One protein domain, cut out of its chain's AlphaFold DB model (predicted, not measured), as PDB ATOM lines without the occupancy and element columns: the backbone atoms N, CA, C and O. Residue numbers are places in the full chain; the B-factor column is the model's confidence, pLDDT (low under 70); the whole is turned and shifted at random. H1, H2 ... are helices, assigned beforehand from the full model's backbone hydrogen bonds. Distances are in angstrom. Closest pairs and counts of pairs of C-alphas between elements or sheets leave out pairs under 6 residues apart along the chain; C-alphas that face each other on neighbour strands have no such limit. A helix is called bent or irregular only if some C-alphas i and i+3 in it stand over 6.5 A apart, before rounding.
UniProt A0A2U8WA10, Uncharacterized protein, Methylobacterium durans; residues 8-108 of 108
ATOM      1  N   VAL A   8      30.428 -12.484 -28.794       86.38
ATOM      2  CA  VAL A   8      30.810 -13.222 -30.008       86.38
ATOM      3  C   VAL A   8      31.960 -12.509 -30.711       86.38
ATOM      4  O   VAL A   8      32.930 -13.143 -31.129       86.38
ATOM      5  N   ARG A   9      31.905 -11.177 -30.793       88.56
ATOM      6  CA  ARG A   9      32.986 -10.379 -31.381       88.56
ATOM      7  C   ARG A   9      34.264 -10.470 -30.555       88.56
ATOM      8  O   ARG A   9      35.344 -10.598 -31.131       88.56
ATOM      9  N   MET A  10      34.154 -10.411 -29.226       90.94
ATOM     10  CA  MET A  10      35.304 -10.561 -28.331       90.94
ATOM     11  C   MET A  10      35.926 -11.957 -28.430       90.94
ATOM     12  O   MET A  10      37.150 -12.067 -28.439       90.94
ATOM     13  N   PHE A  11      35.106 -13.001 -28.577       92.81
ATOM     14  CA  PHE A  11      35.572 -14.379 -28.726       92.81
ATOM     15  C   PHE A  11      36.395 -14.530 -30.006       92.81
ATOM     16  O   PHE A  11      37.530 -15.000 -29.969       92.81
ATOM     17  N   VAL A  12      35.870 -14.038 -31.134       92.31
ATOM     18  CA  VAL A  12      36.578 -14.071 -32.423       92.31
ATOM     19  C   VAL A  12      37.851 -13.219 -32.381       92.31
ATOM     20  O   VAL A  12      38.888 -13.658 -32.871       92.31
ATOM     21  N   ARG A  13      37.815 -12.026 -31.763       94.50
ATOM     22  CA  ARG A  13      39.022 -11.204 -31.553       94.50
ATOM     23  C   ARG A  13      40.090 -11.990 -30.793       94.50
ATOM     24  O   ARG A  13      41.241 -11.989 -31.213       94.50
ATOM     25  N   ASN A  14      39.724 -12.616 -29.675       95.38
ATOM     26  CA  ASN A  14      40.666 -13.345 -28.832       95.38
ATOM     27  C   ASN A  14      41.244 -14.571 -29.532       95.38
ATOM     28  O   ASN A  14      42.439 -14.810 -29.411       95.38
ATOM     29  N   LYS A  15      40.421 -15.298 -30.295       94.44
ATOM     30  CA  LYS A  15      40.877 -16.420 -31.117       94.44
ATOM     31  C   LYS A  15      41.941 -15.969 -32.128       94.44
ATOM     32  O   LYS A  15      43.051 -16.482 -32.135       94.44
ATOM     33  N   LEU A  16      41.653 -14.920 -32.906       95.81
ATOM     34  CA  LEU A  16      42.615 -14.348 -33.863       95.81
ATOM     35  C   LEU A  16      43.906 -13.873 -33.180       95.81
ATOM     36  O   LEU A  16      45.000 -14.003 -33.725       95.81
ATOM     37  N   LEU A  17      43.773 -13.296 -31.986       96.75
ATOM     38  CA  LEU A  17      44.911 -12.852 -31.197       96.75
ATOM     39  C   LEU A  17      45.758 -14.028 -30.706       96.75
ATOM     40  O   LEU A  17      46.981 -13.930 -30.707       96.75
ATOM     41  N   GLY A  18      45.123 -15.132 -30.322       96.88
ATOM     42  CA  GLY A  18      45.816 -16.338 -29.903       96.88
ATOM     43  C   GLY A  18      46.513 -17.067 -31.041       96.88
ATOM     44  O   GLY A  18      47.646 -17.484 -30.850       96.88
ATOM     45  N   GLU A  19      45.922 -17.116 -32.237       97.31
ATOM     46  CA  GLU A  19      46.603 -17.601 -33.451       97.31
ATOM     47  C   GLU A  19      47.872 -16.786 -33.742       97.31
ATOM     48  O   GLU A  19      48.943 -17.337 -33.983       97.31
ATOM     49  N   TRP A  20      47.772 -15.455 -33.671       97.81
ATOM     50  CA  TRP A  20      48.918 -14.568 -33.872       97.81
ATOM     51  C   TRP A  20      49.996 -14.737 -32.796       97.81
ATOM     52  O   TRP A  20      51.184 -14.763 -33.111       97.81
ATOM     53  N   ALA A  21      49.600 -14.834 -31.528       98.00
ATOM     54  CA  ALA A  21      50.544 -15.015 -30.435       98.00
ATOM     55  C   ALA A  21      51.217 -16.395 -30.500       98.00
ATOM     56  O   ALA A  21      52.424 -16.473 -30.303       98.00
ATOM     57  N   ALA A  22      50.477 -17.450 -30.845       98.06
ATOM     58  CA  ALA A  22      51.011 -18.794 -31.046       98.06
ATOM     59  C   ALA A  22      52.096 -18.824 -32.135       98.06
ATOM     60  O   ALA A  22      53.178 -19.351 -31.889       98.06
ATOM     61  N   ASP A  23      51.860 -18.173 -33.280       97.56
ATOM     62  CA  ASP A  23      52.864 -18.016 -34.346       97.56
ATOM     63  C   ASP A  23      54.137 -17.321 -33.833       97.56
ATOM     64  O   ASP A  23      55.254 -17.785 -34.065       97.56
ATOM     65  N   LYS A  24      53.988 -16.241 -33.052       97.50
ATOM     66  CA  LYS A  24      55.132 -15.528 -32.454       97.50
ATOM     67  C   LYS A  24      55.893 -16.349 -31.421       97.50
ATOM     68  O   LYS A  24      57.102 -16.178 -31.301       97.50
ATOM     69  N   LEU A  25      55.197 -17.220 -30.699       97.44
ATOM     70  CA  LEU A  25      55.776 -18.156 -29.739       97.44
ATOM     71  C   LEU A  25      56.401 -19.387 -30.414       97.44
ATOM     72  O   LEU A  25      57.043 -20.182 -29.735       97.44
ATOM     73  N   GLY A  26      56.226 -19.554 -31.729       96.94
ATOM     74  CA  GLY A  26      56.685 -20.737 -32.457       96.94
ATOM     75  C   GLY A  26      55.872 -22.000 -32.157       96.94
ATOM     76  O   GLY A  26      56.356 -23.100 -32.415       96.94
ATOM     77  N   LEU A  27      54.657 -21.857 -31.615       97.44
ATOM     78  CA  LEU A  27      53.735 -22.971 -31.406       97.44
ATOM     79  C   LEU A  27      53.162 -23.427 -32.750       97.44
ATOM     80  O   LEU A  27      52.848 -22.607 -33.615       97.44
ATOM     81  N   VAL A  28      52.984 -24.738 -32.917       94.38
ATOM     82  CA  VAL A  28      52.462 -25.328 -34.157       94.38
ATOM     83  C   VAL A  28      51.465 -26.447 -33.877       94.38
ATOM     84  O   VAL A  28      51.489 -27.085 -32.826       94.38
ATOM     85  N   GLY A  29      50.593 -26.710 -34.853       95.25
ATOM     86  CA  GLY A  29      49.603 -27.781 -34.774       95.25
ATOM     87  C   GLY A  29      48.697 -27.637 -33.551       95.25
ATOM     88  O   GLY A  29      48.200 -26.551 -33.265       95.25
ATOM     89  N   GLN A  30      48.523 -28.736 -32.818       95.81
ATOM     90  CA  GLN A  30      47.603 -28.805 -31.686       95.81
ATOM     91  C   GLN A  30      47.923 -27.786 -30.581       95.81
ATOM     92  O   GLN A  30      47.005 -27.213 -30.007       95.81
ATOM     93  N   GLU A  31      49.199 -27.505 -30.309       95.56
ATOM     94  CA  GLU A  31      49.584 -26.544 -29.265       95.56
ATOM     95  C   GLU A  31      49.160 -25.113 -29.622       95.56
ATOM     96  O   GLU A  31      48.713 -24.355 -28.760       95.56
ATOM     97  N   ALA A  32      49.261 -24.742 -30.903       96.56
ATOM     98  CA  ALA A  32      48.802 -23.443 -31.386       96.56
ATOM     99  C   ALA A  32      47.272 -23.326 -31.321       96.56
ATOM    100  O   ALA A  32      46.747 -22.294 -30.892       96.56
ATOM    101  N   ASP A  33      46.571 -24.398 -31.701       94.94
ATOM    102  CA  ASP A  33      45.110 -24.466 -31.661       94.94
ATOM    103  C   ASP A  33      44.591 -24.352 -30.219       94.94
ATOM    104  O   ASP A  33      43.719 -23.528 -29.936       94.94
ATOM    105  N   GLU A  34      45.179 -25.102 -29.282       97.00
ATOM    106  CA  GLU A  34      44.828 -25.064 -27.859       97.00
ATOM    107  C   GLU A  34      45.114 -23.695 -27.232       97.00
ATOM    108  O   GLU A  34      44.295 -23.173 -26.471       97.00
ATOM    109  N   TYR A  35      46.245 -23.071 -27.578       97.00
ATOM    110  CA  TYR A  35      46.582 -21.729 -27.103       97.00
ATOM    111  C   TYR A  35      45.557 -20.690 -27.577       97.00
ATOM    112  O   TYR A  35      45.083 -19.858 -26.793       97.00
ATOM    113  N   SER A  36      45.191 -20.753 -28.859       96.12
ATOM    114  CA  SER A  36      44.179 -19.884 -29.458       96.12
ATOM    115  C   SER A  36      42.804 -20.076 -28.825       96.12
ATOM    116  O   SER A  36      42.137 -19.106 -28.442       96.12
ATOM    117  N   GLU A  37      42.393 -21.330 -28.647       94.06
ATOM    118  CA  GLU A  37      41.098 -21.664 -28.076       94.06
ATOM    119  C   GLU A  37      41.000 -21.252 -26.601       94.06
ATOM    120  O   GLU A  37      39.992 -20.666 -26.195       94.06
ATOM    121  N   ALA A  38      42.062 -21.445 -25.813       94.56
ATOM    122  CA  ALA A  38      42.117 -20.994 -24.425       94.56
ATOM    123  C   ALA A  38      41.925 -19.472 -24.305       94.56
ATOM    124  O   ALA A  38      41.176 -18.997 -23.447       94.56
ATOM    125  N   LEU A  39      42.551 -18.690 -25.193       95.38
ATOM    126  CA  LEU A  39      42.359 -17.240 -25.229       95.38
ATOM    127  C   LEU A  39      40.945 -16.845 -25.666       95.38
ATOM    128  O   LEU A  39      40.369 -15.899 -25.117       95.38
ATOM    129  N   ALA A  40      40.357 -17.562 -26.622       93.56
ATOM    130  CA  ALA A  40      38.978 -17.339 -27.049       93.56
ATOM    131  C   ALA A  40      37.984 -17.563 -25.897       93.56
ATOM    132  O   ALA A  40      37.128 -16.713 -25.635       93.56
ATOM    133  N   GLN A  41      38.149 -18.659 -25.151       91.50
ATOM    134  CA  GLN A  41      37.304 -19.012 -24.006       91.50
ATOM    135  C   GLN A  41      37.429 -18.035 -22.829       91.50
ATOM    136  O   GLN A  41      36.519 -17.931 -22.010       91.50
ATOM    137  N   ALA A  42      38.502 -17.252 -22.766       92.12
ATOM    138  CA  ALA A  42      38.709 -16.251 -21.725       92.12
ATOM    139  C   ALA A  42      37.608 -15.161 -21.685       92.12
ATOM    140  O   ALA A  42      37.403 -14.517 -20.658       92.12
ATOM    141  N   VAL A  43      36.830 -15.010 -22.767       89.06
ATOM    142  CA  VAL A  43      35.612 -14.174 -22.810       89.06
ATOM    143  C   VAL A  43      34.547 -14.609 -21.799       89.06
ATOM    144  O   VAL A  43      33.756 -13.776 -21.368       89.06
ATOM    145  N   PHE A  44      34.527 -15.882 -21.398       86.75
ATOM    146  CA  PHE A  44      33.560 -16.421 -20.434       86.75
ATOM    147  C   PHE A  44      33.909 -16.138 -18.972       86.75
ATOM    148  O   PHE A  44      33.064 -16.336 -18.104       86.75
ATOM    149  N   ALA A  45      35.132 -15.684 -18.697       87.44
ATOM    150  CA  ALA A  45      35.592 -15.327 -17.358       87.44
ATOM    151  C   ALA A  45      36.280 -13.946 -17.371       87.44
ATOM    152  O   ALA A  45      37.458 -13.842 -17.010       87.44
ATOM    153  N   PRO A  46      35.593 -12.880 -17.823       78.06
ATOM    154  CA  PRO A  46      36.201 -11.573 -18.069       78.06
ATOM    155  C   PRO A  46      36.776 -10.933 -16.799       78.06
ATOM    156  O   PRO A  46      37.774 -10.225 -16.871       78.06
ATOM    157  N   GLU A  47      36.211 -11.216 -15.624       79.06
ATOM    158  CA  GLU A  47      36.717 -10.724 -14.338       79.06
ATOM    159  C   GLU A  47      37.992 -11.431 -13.849       79.06
ATOM    160  O   GLU A  47      38.656 -10.945 -12.935       79.06
ATOM    161  N   ARG A  48      38.347 -12.575 -14.448       71.62
ATOM    162  CA  ARG A  48      39.548 -13.365 -14.107       71.62
ATOM    163  C   ARG A  48      40.570 -13.424 -15.235       71.62
ATOM    164  O   ARG A  48      41.703 -13.839 -15.004       71.62
ATOM    165  N   SER A  49      40.170 -13.050 -16.445       81.50
ATOM    166  CA  SER A  49      40.993 -13.153 -17.637       81.50
ATOM    167  C   SER A  49      41.520 -11.791 -18.069       81.50
ATOM    168  O   SER A  49      40.777 -10.968 -18.601       81.50
ATOM    169  N   ASP A  50      42.837 -11.626 -17.993       92.06
ATOM    170  CA  ASP A  50      43.553 -10.555 -18.680       92.06
ATOM    171  C   ASP A  50      44.381 -11.134 -19.839       92.06
ATOM    172  O   ASP A  50      45.473 -11.678 -19.659       92.06
ATOM    173  N   VAL A  51      43.820 -11.028 -21.046       93.50
ATOM    174  CA  VAL A  51      44.418 -11.549 -22.285       93.50
ATOM    175  C   VAL A  51      45.705 -10.807 -22.651       93.50
ATOM    176  O   VAL A  51      46.653 -11.440 -23.113       93.50
ATOM    177  N   LEU A  52      45.756  -9.490 -22.422       95.06
ATOM    178  CA  LEU A  52      46.944  -8.681 -22.694       95.06
ATOM    179  C   LEU A  52      48.085  -9.127 -21.777       95.06
ATOM    180  O   LEU A  52      49.155  -9.493 -22.261       95.06
ATOM    181  N   SER A  53      47.825  -9.179 -20.467       95.12
ATOM    182  CA  SER A  53      48.820  -9.607 -19.481       95.12
ATOM    183  C   SER A  53      49.288 -11.043 -19.707       95.12
ATOM    184  O   SER A  53      50.464 -11.335 -19.495       95.12
ATOM    185  N   LYS A  54      48.404 -11.955 -20.137       95.50
ATOM    186  CA  LYS A  54      48.798 -13.334 -20.457       95.50
ATOM    187  C   LYS A  54      49.775 -13.376 -21.631       95.50
ATOM    188  O   LYS A  54      50.860 -13.926 -21.486       95.50
ATOM    189  N   ILE A  55      49.414 -12.767 -22.762       96.75
ATOM    190  CA  ILE A  55      50.275 -12.749 -23.954       96.75
ATOM    191  C   ILE A  55      51.609 -12.083 -23.636       96.75
ATOM    192  O   ILE A  55      52.652 -12.588 -24.036       96.75
ATOM    193  N   ARG A  56      51.589 -10.984 -22.872       97.19
ATOM    194  CA  ARG A  56      52.814 -10.288 -22.489       97.19
ATOM    195  C   ARG A  56      53.757 -11.185 -21.687       97.19
ATOM    196  O   ARG A  56      54.933 -11.266 -22.023       97.19
ATOM    197  N   LYS A  57      53.235 -11.909 -20.691       97.31
ATOM    198  CA  LYS A  57      54.014 -12.873 -19.897       97.31
ATOM    199  C   LYS A  57      54.577 -14.006 -20.748       97.31
ATOM    200  O   LYS A  57      55.738 -14.365 -20.576       97.31
ATOM    201  N   ASP A  58      53.774 -14.550 -21.657       97.56
ATOM    202  CA  ASP A  58      54.209 -15.638 -22.534       97.56
ATOM    203  C   ASP A  58      55.314 -15.158 -23.492       97.56
ATOM    204  O   ASP A  58      56.317 -15.843 -23.684       97.56
ATOM    205  N   PHE A  59      55.181 -13.945 -24.036       98.12
ATOM    206  CA  PHE A  59      56.207 -13.322 -24.871       98.12
ATOM    207  C   PHE A  59      57.494 -13.031 -24.103       98.12
ATOM    208  O   PHE A  59      58.570 -13.322 -24.620       98.12
ATOM    209  N   ASP A  60      57.405 -12.518 -22.874       97.50
ATOM    210  CA  ASP A  60      58.577 -12.306 -22.019       97.50
ATOM    211  C   ASP A  60      59.297 -13.625 -21.711       97.50
ATOM    212  O   ASP A  60      60.522 -13.692 -21.795       97.50
ATOM    213  N   ALA A  61      58.546 -14.693 -21.419       97.62
ATOM    214  CA  ALA A  61      59.107 -16.019 -21.165       97.62
ATOM    215  C   ALA A  61      59.791 -16.624 -22.404       97.62
ATOM    216  O   ALA A  61      60.805 -17.309 -22.273       97.62
ATOM    217  N   ALA A  62      59.262 -16.356 -23.599       96.81
ATOM    218  CA  ALA A  62      59.804 -16.838 -24.870       96.81
ATOM    219  C   ALA A  62      60.848 -15.900 -25.508       96.81
ATOM    220  O   ALA A  62      61.412 -16.230 -26.550       96.81
ATOM    221  N   GLY A  63      61.106 -14.723 -24.926       96.75
ATOM    222  CA  GLY A  63      62.008 -13.716 -25.497       96.75
ATOM    223  C   GLY A  63      61.475 -13.036 -26.767       96.75
ATOM    224  O   GLY A  63      62.254 -12.517 -27.570       96.75
ATOM    225  N   VAL A  64      60.157 -13.027 -26.973       97.69
ATOM    226  CA  VAL A  64      59.502 -12.368 -28.110       97.69
ATOM    227  C   VAL A  64      59.451 -10.858 -27.865       97.69
ATOM    228  O   VAL A  64      58.778 -10.375 -26.956       97.69
ATOM    229  N   ALA A  65      60.133 -10.089 -28.715       95.06
ATOM    230  CA  ALA A  65      60.197  -8.632 -28.616       95.06
ATOM    231  C   ALA A  65      58.919  -7.959 -29.160       95.06
ATOM    232  O   ALA A  65      58.872  -7.534 -30.315       95.06
ATOM    233  N   GLN A  66      57.884  -7.873 -28.322       96.06
ATOM    234  CA  GLN A  66      56.664  -7.100 -28.574       96.06
ATOM    235  C   GLN A  66      56.304  -6.272 -27.337       96.06
ATOM    236  O   GLN A  66      56.211  -6.813 -26.233       96.06
ATOM    237  N   THR A  67      56.087  -4.972 -27.527       96.25
ATOM    238  CA  THR A  67      55.655  -4.053 -26.470       96.25
ATOM    239  C   THR A  67      54.155  -4.155 -26.217       96.25
ATOM    240  O   THR A  67      53.384  -4.595 -27.076       96.25
ATOM    241  N   ASP A  68      53.722  -3.679 -25.053       95.25
ATOM    242  CA  ASP A  68      52.309  -3.607 -24.683       95.25
ATOM    243  C   ASP A  68      51.504  -2.811 -25.725       95.25
ATOM    244  O   ASP A  68      50.466  -3.283 -26.195       95.25
ATOM    245  N   GLU A  69      52.013  -1.660 -26.192       96.62
ATOM    246  CA  GLU A  69      51.384  -0.892 -27.276       96.62
ATOM    247  C   GLU A  69      51.220  -1.702 -28.566       96.62
ATOM    248  O   GLU A  69      50.171  -1.613 -29.208       96.62
ATOM    249  N   GLN A  70      52.218  -2.499 -28.958       96.38
ATOM    250  CA  GLN A  70      52.135  -3.325 -30.166       96.38
ATOM    251  C   GLN A  70      51.061  -4.406 -30.017       96.38
ATOM    252  O   GLN A  70      50.260  -4.607 -30.933       96.38
ATOM    253  N   ILE A  71      50.980  -5.052 -28.852       96.25
ATOM    254  CA  ILE A  71      49.936  -6.044 -28.576       96.25
ATOM    255  C   ILE A  71      48.552  -5.374 -28.614       96.25
ATOM    256  O   ILE A  71      47.646  -5.872 -29.285       96.25
ATOM    257  N   MET A  72      48.382  -4.201 -27.995       96.12
ATOM    258  CA  MET A  72      47.114  -3.455 -28.023       96.12
ATOM    259  C   MET A  72      46.702  -3.006 -29.435       96.12
ATOM    260  O   MET A  72      45.512  -3.029 -29.778       96.12
ATOM    261  N   GLN A  73      47.661  -2.621 -30.282       96.81
ATOM    262  CA  GLN A  73      47.401  -2.300 -31.688       96.81
ATOM    263  C   GLN A  73      46.858  -3.518 -32.440       96.81
ATOM    264  O   GLN A  73      45.855  -3.407 -33.153       96.81
ATOM    265  N   VAL A  74      47.459  -4.694 -32.232       97.12
ATOM    266  CA  VAL A  74      46.984  -5.955 -32.820       97.12
ATOM    267  C   VAL A  74      45.591  -6.315 -32.295       97.12
ATOM    268  O   VAL A  74      44.703  -6.624 -33.093       97.12
ATOM    269  N   MET A  75      45.343  -6.185 -30.987       95.00
ATOM    270  CA  MET A  75      44.014  -6.398 -30.392       95.00
ATOM    271  C   MET A  75      42.946  -5.511 -31.040       95.00
ATOM    272  O   MET A  75      41.854  -5.984 -31.366       95.00
ATOM    273  N   THR A  76      43.267  -4.236 -31.262       93.88
ATOM    274  CA  THR A  76      42.364  -3.268 -31.898       93.88
ATOM    275  C   THR A  76      42.104  -3.632 -33.360       93.88
ATOM    276  O   THR A  76      40.952  -3.671 -33.801       93.88
ATOM    277  N   ALA A  77      43.153  -3.971 -34.114       94.38
ATOM    278  CA  ALA A  77      43.036  -4.395 -35.507       94.38
ATOM    279  C   ALA A  77      42.174  -5.663 -35.650       94.38
ATOM    280  O   ALA A  77      41.308  -5.740 -36.530       94.38
ATOM    281  N   PHE A  78      42.349  -6.639 -34.757       95.31
ATOM    282  CA  PHE A  78      41.546  -7.860 -34.754       95.31
ATOM    283  C   PHE A  78      40.117  -7.646 -34.278       95.31
ATOM    284  O   PHE A  78      39.221  -8.304 -34.802       95.31
ATOM    285  N   LEU A  79      39.855  -6.683 -33.393       91.06
ATOM    286  CA  LEU A  79      38.485  -6.312 -33.041       91.06
ATOM    287  C   LEU A  79      37.724  -5.768 -34.263       91.06
ATOM    288  O   LEU A  79      36.574  -6.145 -34.499       91.06
ATOM    289  N   ILE A  80      38.381  -4.944 -35.087       90.81
ATOM    290  CA  ILE A  80      37.814  -4.447 -36.351       90.81
ATOM    291  C   ILE A  80      37.598  -5.604 -37.337       90.81
ATOM    292  O   ILE A  80      36.537  -5.694 -37.961       90.81
ATOM    293  N   LYS A  81      38.579  -6.507 -37.474       89.44
ATOM    294  CA  LYS A  81      38.483  -7.686 -38.351       89.44
ATOM    295  C   LYS A  81      37.332  -8.609 -37.939       89.44
ATOM    296  O   LYS A  81      36.556  -9.018 -38.800       89.44
ATOM    297  N   ALA A  82      37.176  -8.864 -36.641       88.19
ATOM    298  CA  ALA A  82      36.074  -9.636 -36.077       88.19
ATOM    299  C   ALA A  82      34.721  -8.964 -36.360       88.19
ATOM    300  O   ALA A  82      33.795  -9.615 -36.837       88.19
ATOM    301  N   GLY A  83      34.622  -7.643 -36.167       85.25
ATOM    302  CA  GLY A  83      33.417  -6.884 -36.507       85.25
ATOM    303  C   GLY A  83      33.025  -7.011 -37.984       85.25
ATOM    304  O   GLY A  83      31.872  -7.308 -38.288       85.25
ATOM    305  N   LYS A  84      33.993  -6.873 -38.903       81.38
ATOM    306  CA  LYS A  84      33.766  -7.054 -40.348       81.38
ATOM    307  C   LYS A  84      33.311  -8.474 -40.696       81.38
ATOM    308  O   LYS A  84      32.402  -8.626 -41.505       81.38
ATOM    309  N   ALA A  85      33.904  -9.496 -40.076       72.25
ATOM    310  CA  ALA A  85      33.518 -10.890 -40.297       72.25
ATOM    311  C   ALA A  85      32.050 -11.151 -39.914       72.25
ATOM    312  O   ALA A  85      31.355 -11.884 -40.609       72.25
ATOM    313  N   MET A  86      31.564 -10.499 -38.857       68.38
ATOM    314  CA  MET A  86      30.179 -10.627 -38.396       68.38
ATOM    315  C   MET A  86      29.187  -9.825 -39.245       68.38
ATOM    316  O   MET A  86      28.059 -10.266 -39.449       68.38
ATOM    317  N   SER A  87      29.590  -8.663 -39.768       65.75
ATOM    318  CA  SER A  87      28.756  -7.865 -40.680       65.75
ATOM    319  C   SER A  87      28.694  -8.439 -42.101       65.75
ATOM    320  O   SER A  87      27.748  -8.149 -42.827       65.75
ATOM    321  N   GLY A  88      29.655  -9.283 -42.492       55.28
ATOM    322  CA  GLY A  88      29.715  -9.956 -43.795       55.28
ATOM    323  C   GLY A  88      28.743 -11.130 -43.983       55.28
ATOM    324  O   GLY A  88      28.858 -11.848 -44.970       55.28
ATOM    325  N   ALA A  89      27.777 -11.340 -43.079       49.88
ATOM    326  CA  ALA A  89      26.808 -12.445 -43.122       49.88
ATOM    327  C   ALA A  89      25.781 -12.380 -44.282       49.88
ATOM    328  O   ALA A  89      24.835 -13.163 -44.316       49.88
ATOM    329  N   GLN A  90      25.972 -11.491 -45.257       47.94
ATOM    330  CA  GLN A  90      25.286 -11.514 -46.546       47.94
ATOM    331  C   GLN A  90      26.277 -11.994 -47.624       47.94
ATOM    332  O   GLN A  90      26.735 -11.200 -48.436       47.94
ATOM    333  N   GLY A  91      26.646 -13.286 -47.624       45.69
ATOM    334  CA  GLY A  91      27.109 -13.910 -48.875       45.69
ATOM    335  C   GLY A  91      28.253 -14.929 -48.900       45.69
ATOM    336  O   GLY A  91      28.593 -15.312 -50.012       45.69
ATOM    337  N   ASP A  92      28.846 -15.411 -47.796       43.56
ATOM    338  CA  ASP A  92      29.897 -16.449 -47.919       43.56
ATOM    339  C   ASP A  92      29.854 -17.534 -46.822       43.56
ATOM    340  O   ASP A  92      30.018 -17.276 -45.625       43.56
ATOM    341  N   SER A  93      29.584 -18.773 -47.238       52.62
ATOM    342  CA  SER A  93      29.086 -19.883 -46.412       52.62
ATOM    343  C   SER A  93      30.125 -20.588 -45.530       52.62
ATOM    344  O   SER A  93      29.733 -21.340 -44.642       52.62
ATOM    345  N   LEU A  94      31.428 -20.325 -45.690       51.38
ATOM    346  CA  LEU A  94      32.452 -20.855 -44.769       51.38
ATOM    347  C   LEU A  94      32.642 -19.995 -43.507       51.38
ATOM    348  O   LEU A  94      32.996 -20.519 -42.453       51.38
ATOM    349  N   ARG A  95      32.372 -18.684 -43.570       57.44
ATOM    350  CA  ARG A  95      32.635 -17.743 -42.458       57.44
ATOM    351  C   ARG A  95      31.546 -17.742 -41.381       57.44
ATOM    352  O   ARG A  95      31.789 -17.323 -40.251       57.44
ATOM    353  N   GLY A  96      30.360 -18.260 -41.700       59.94
ATOM    354  CA  GLY A  96      29.261 -18.410 -40.745       59.94
ATOM    355  C   GLY A  96      29.523 -19.454 -39.656       59.94
ATOM    356  O   GLY A  96      28.970 -19.328 -38.567       59.94
ATOM    357  N   ALA A  97      30.380 -20.451 -39.910       64.69
ATOM    358  CA  ALA A  97      30.638 -21.545 -38.973       64.69
ATOM    359  C   ALA A  97      31.359 -21.076 -37.701       64.69
ATOM    360  O   ALA A  97      30.983 -21.486 -36.609       64.69
ATOM    361  N   GLU A  98      32.335 -20.172 -37.817       65.38
ATOM    362  CA  GLU A  98      33.047 -19.626 -36.651       65.38
ATOM    363  C   GLU A  98      32.136 -18.751 -35.791       65.38
ATOM    364  O   GLU A  98      32.132 -18.861 -34.566       65.38
ATOM    365  N   VAL A  99      31.301 -17.930 -36.435       67.81
ATOM    366  CA  VAL A  99      30.298 -17.109 -35.748       67.81
ATOM    367  C   VAL A  99      29.238 -17.995 -35.094       67.81
ATOM    368  O   VAL A  99      28.867 -17.748 -33.949       67.81
ATOM    369  N   MET A 100      28.767 -19.048 -35.771       70.44
ATOM    370  CA  MET A 100      27.839 -20.024 -35.191       70.44
ATOM    371  C   MET A 100      28.463 -20.792 -34.029       70.44
ATOM    372  O   MET A 100      27.780 -21.007 -33.033       70.44
ATOM    373  N   LEU A 101      29.734 -21.190 -34.129       72.31
ATOM    374  CA  LEU A 101      30.447 -21.886 -33.062       72.31
ATOM    375  C   LEU A 101      30.585 -20.983 -31.839       72.31
ATOM    376  O   LEU A 101      30.152 -21.372 -30.759       72.31
ATOM    377  N   ALA A 102      31.086 -19.759 -32.017       72.38
ATOM    378  CA  ALA A 102      31.172 -18.772 -30.946       72.38
ATOM    379  C   ALA A 102      29.792 -18.529 -30.315       72.38
ATOM    380  O   ALA A 102      29.632 -18.616 -29.101       72.38
ATOM    381  N   ARG A 103      28.755 -18.328 -31.136       73.62
ATOM    382  CA  ARG A 103      27.377 -18.130 -30.666       73.62
ATOM    383  C   ARG A 103      26.829 -19.346 -29.909       73.62
ATOM    384  O   ARG A 103      26.150 -19.161 -28.908       73.62
ATOM    385  N   LYS A 104      27.140 -20.573 -30.338       76.12
ATOM    386  CA  LYS A 104      26.759 -21.821 -29.653       76.12
ATOM    387  C   LYS A 104      27.492 -21.996 -28.320       76.12
ATOM    388  O   LYS A 104      26.900 -22.511 -27.380       76.12
ATOM    389  N   LEU A 105      28.763 -21.605 -28.251       77.00
ATOM    390  CA  LEU A 105      29.557 -21.656 -27.022       77.00
ATOM    391  C   LEU A 105      29.106 -20.588 -26.017       77.00
ATOM    392  O   LEU A 105      29.110 -20.856 -24.824       77.00
ATOM    393  N   ILE A 106      28.678 -19.416 -26.500       72.00
ATOM    394  CA  ILE A 106      28.237 -18.289 -25.664       72.00
ATOM    395  C   ILE A 106      26.802 -18.421 -25.158       72.00
ATOM    396  O   ILE A 106      26.525 -18.031 -24.031       72.00
ATOM    397  N   LEU A 107      25.878 -18.944 -25.964       68.31
ATOM    398  CA  LEU A 107      24.456 -19.038 -25.602       68.31
ATOM    399  C   LEU A 107      24.096 -20.345 -24.873       68.31
ATOM    400  O   LEU A 107      22.956 -20.800 -24.983       68.31
ATOM    401  N   ARG A 108      25.062 -20.987 -24.211       58.72
ATOM    402  CA  ARG A 108      24.878 -22.290 -23.564       58.72
ATOM    403  C   ARG A 108      24.380 -22.184 -22.130       58.72
ATOM    404  O   ARG A 108      24.761 -21.214 -21.445       58.72
TER     405      ARG A 108
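This is residues 8 to 108 of the 108 residues of an uncharacterized protein of Methylobacterium durans (UniProt A0A2U8WA10). One helix, H1, runs through the middle of this model, with H2 folded back along one side of it and the longest helix, H4, crossing it at a slant on the other side. H3 runs nearly parallel to H1 near that helix's last residue, Leu 25, and H5 stands crosswise at the other end of H1, by residues 8 to 12. The printed part has 101 residues with five named helices, in the order H1, H2, H3, H4, H5, and no named strand, and its class is all helix. The whole is compact, with a radius of gyration of the C-alphas of 13.8 A, and its C-alphas span 42 by 27 by 25 A, only just elongated.

H1 is residues 8 to 25, 25.5 A from first to last C-alpha, and it begins with C-alpha 8 at (30.810, -13.222, -30.008). After four residues comes H2, residues 30 to 44, 21.8 A long. H2 is neither bent nor irregular, but only just: C-alphas 40 and 43 are 6.3 A apart. H3 is residues 51 to 62, 16.5 A long. H4 is residues 68 to 87, 28.8 A long, and it begins with C-alpha 68 at (52.309, -3.607, -24.683). H5 is residues 96 to 106, 15.1 A long, and it ends with C-alpha 106 at (28.237, -18.289, -25.664). No helix is bent.

H1 is the hub and touches the four other helices. H1 and H2 form a helical hairpin. Their lines stand at a shallow tilt of 34 degrees, only just short of steep, and they run opposite ways. Their closest C-alphas, those of Gly 18 and Ser 36, are 3.9 A apart. H1 and H3 touch and run the same way at a shallow tilt of 7 degrees, the closest C-alphas being those of Leu 25 and Ala 62 at 6.5 A. H1 touches H4 with residues 9 to 17 alone. The two run opposite ways at a steep tilt of 46 degrees, and the C-alphas of Arg 13 and Leu 79, their closest, are 5.1 A apart. H1 touches H5 with residues 8 to 12 alone. These two are about perpendicular at 76 degrees, with the C-alphas of Val 8 and Ala 102 closest at 5.6 A. H3, with residues 52 to 56 alone, touches H4, with residues 68 to 72 alone. They run opposite ways at a steep tilt of 51 degrees, and the closest C-alphas are those of Arg 56 and Asp 68 at 7.1 A. H2 and H3 are close but not clearly touching, with the C-alphas of Leu 39 and Val 51 closest at 6.7 A. H4 and H5 are also close but not clearly touching, with the C-alphas of Met 86 and Val 99 closest at 7.0 A. H2 and H4 are apart, and so are H3 and H5. In H1, H3, H4 and H5 every O i to N i+4 pair is within hydrogen-bond range, and in H2 9 of 11 are.

The two C-alphas farthest apart, those of Ala 61 and Gln 90, are 42.5 A from each other. The printed part has no cut, and it ends at Arg 108, the chain's last residue. The links H1 to H2 and H3 to H4 are tight, the links H2 to H3 and H4 to H5 are short, and no link is long. The mean pLDDT of the printed part is 86.3. It is under 70 in residues 86 to 99, of which 86 to 87 belong to H4 and 96 to 99 to H5, and in residues 107 to 108.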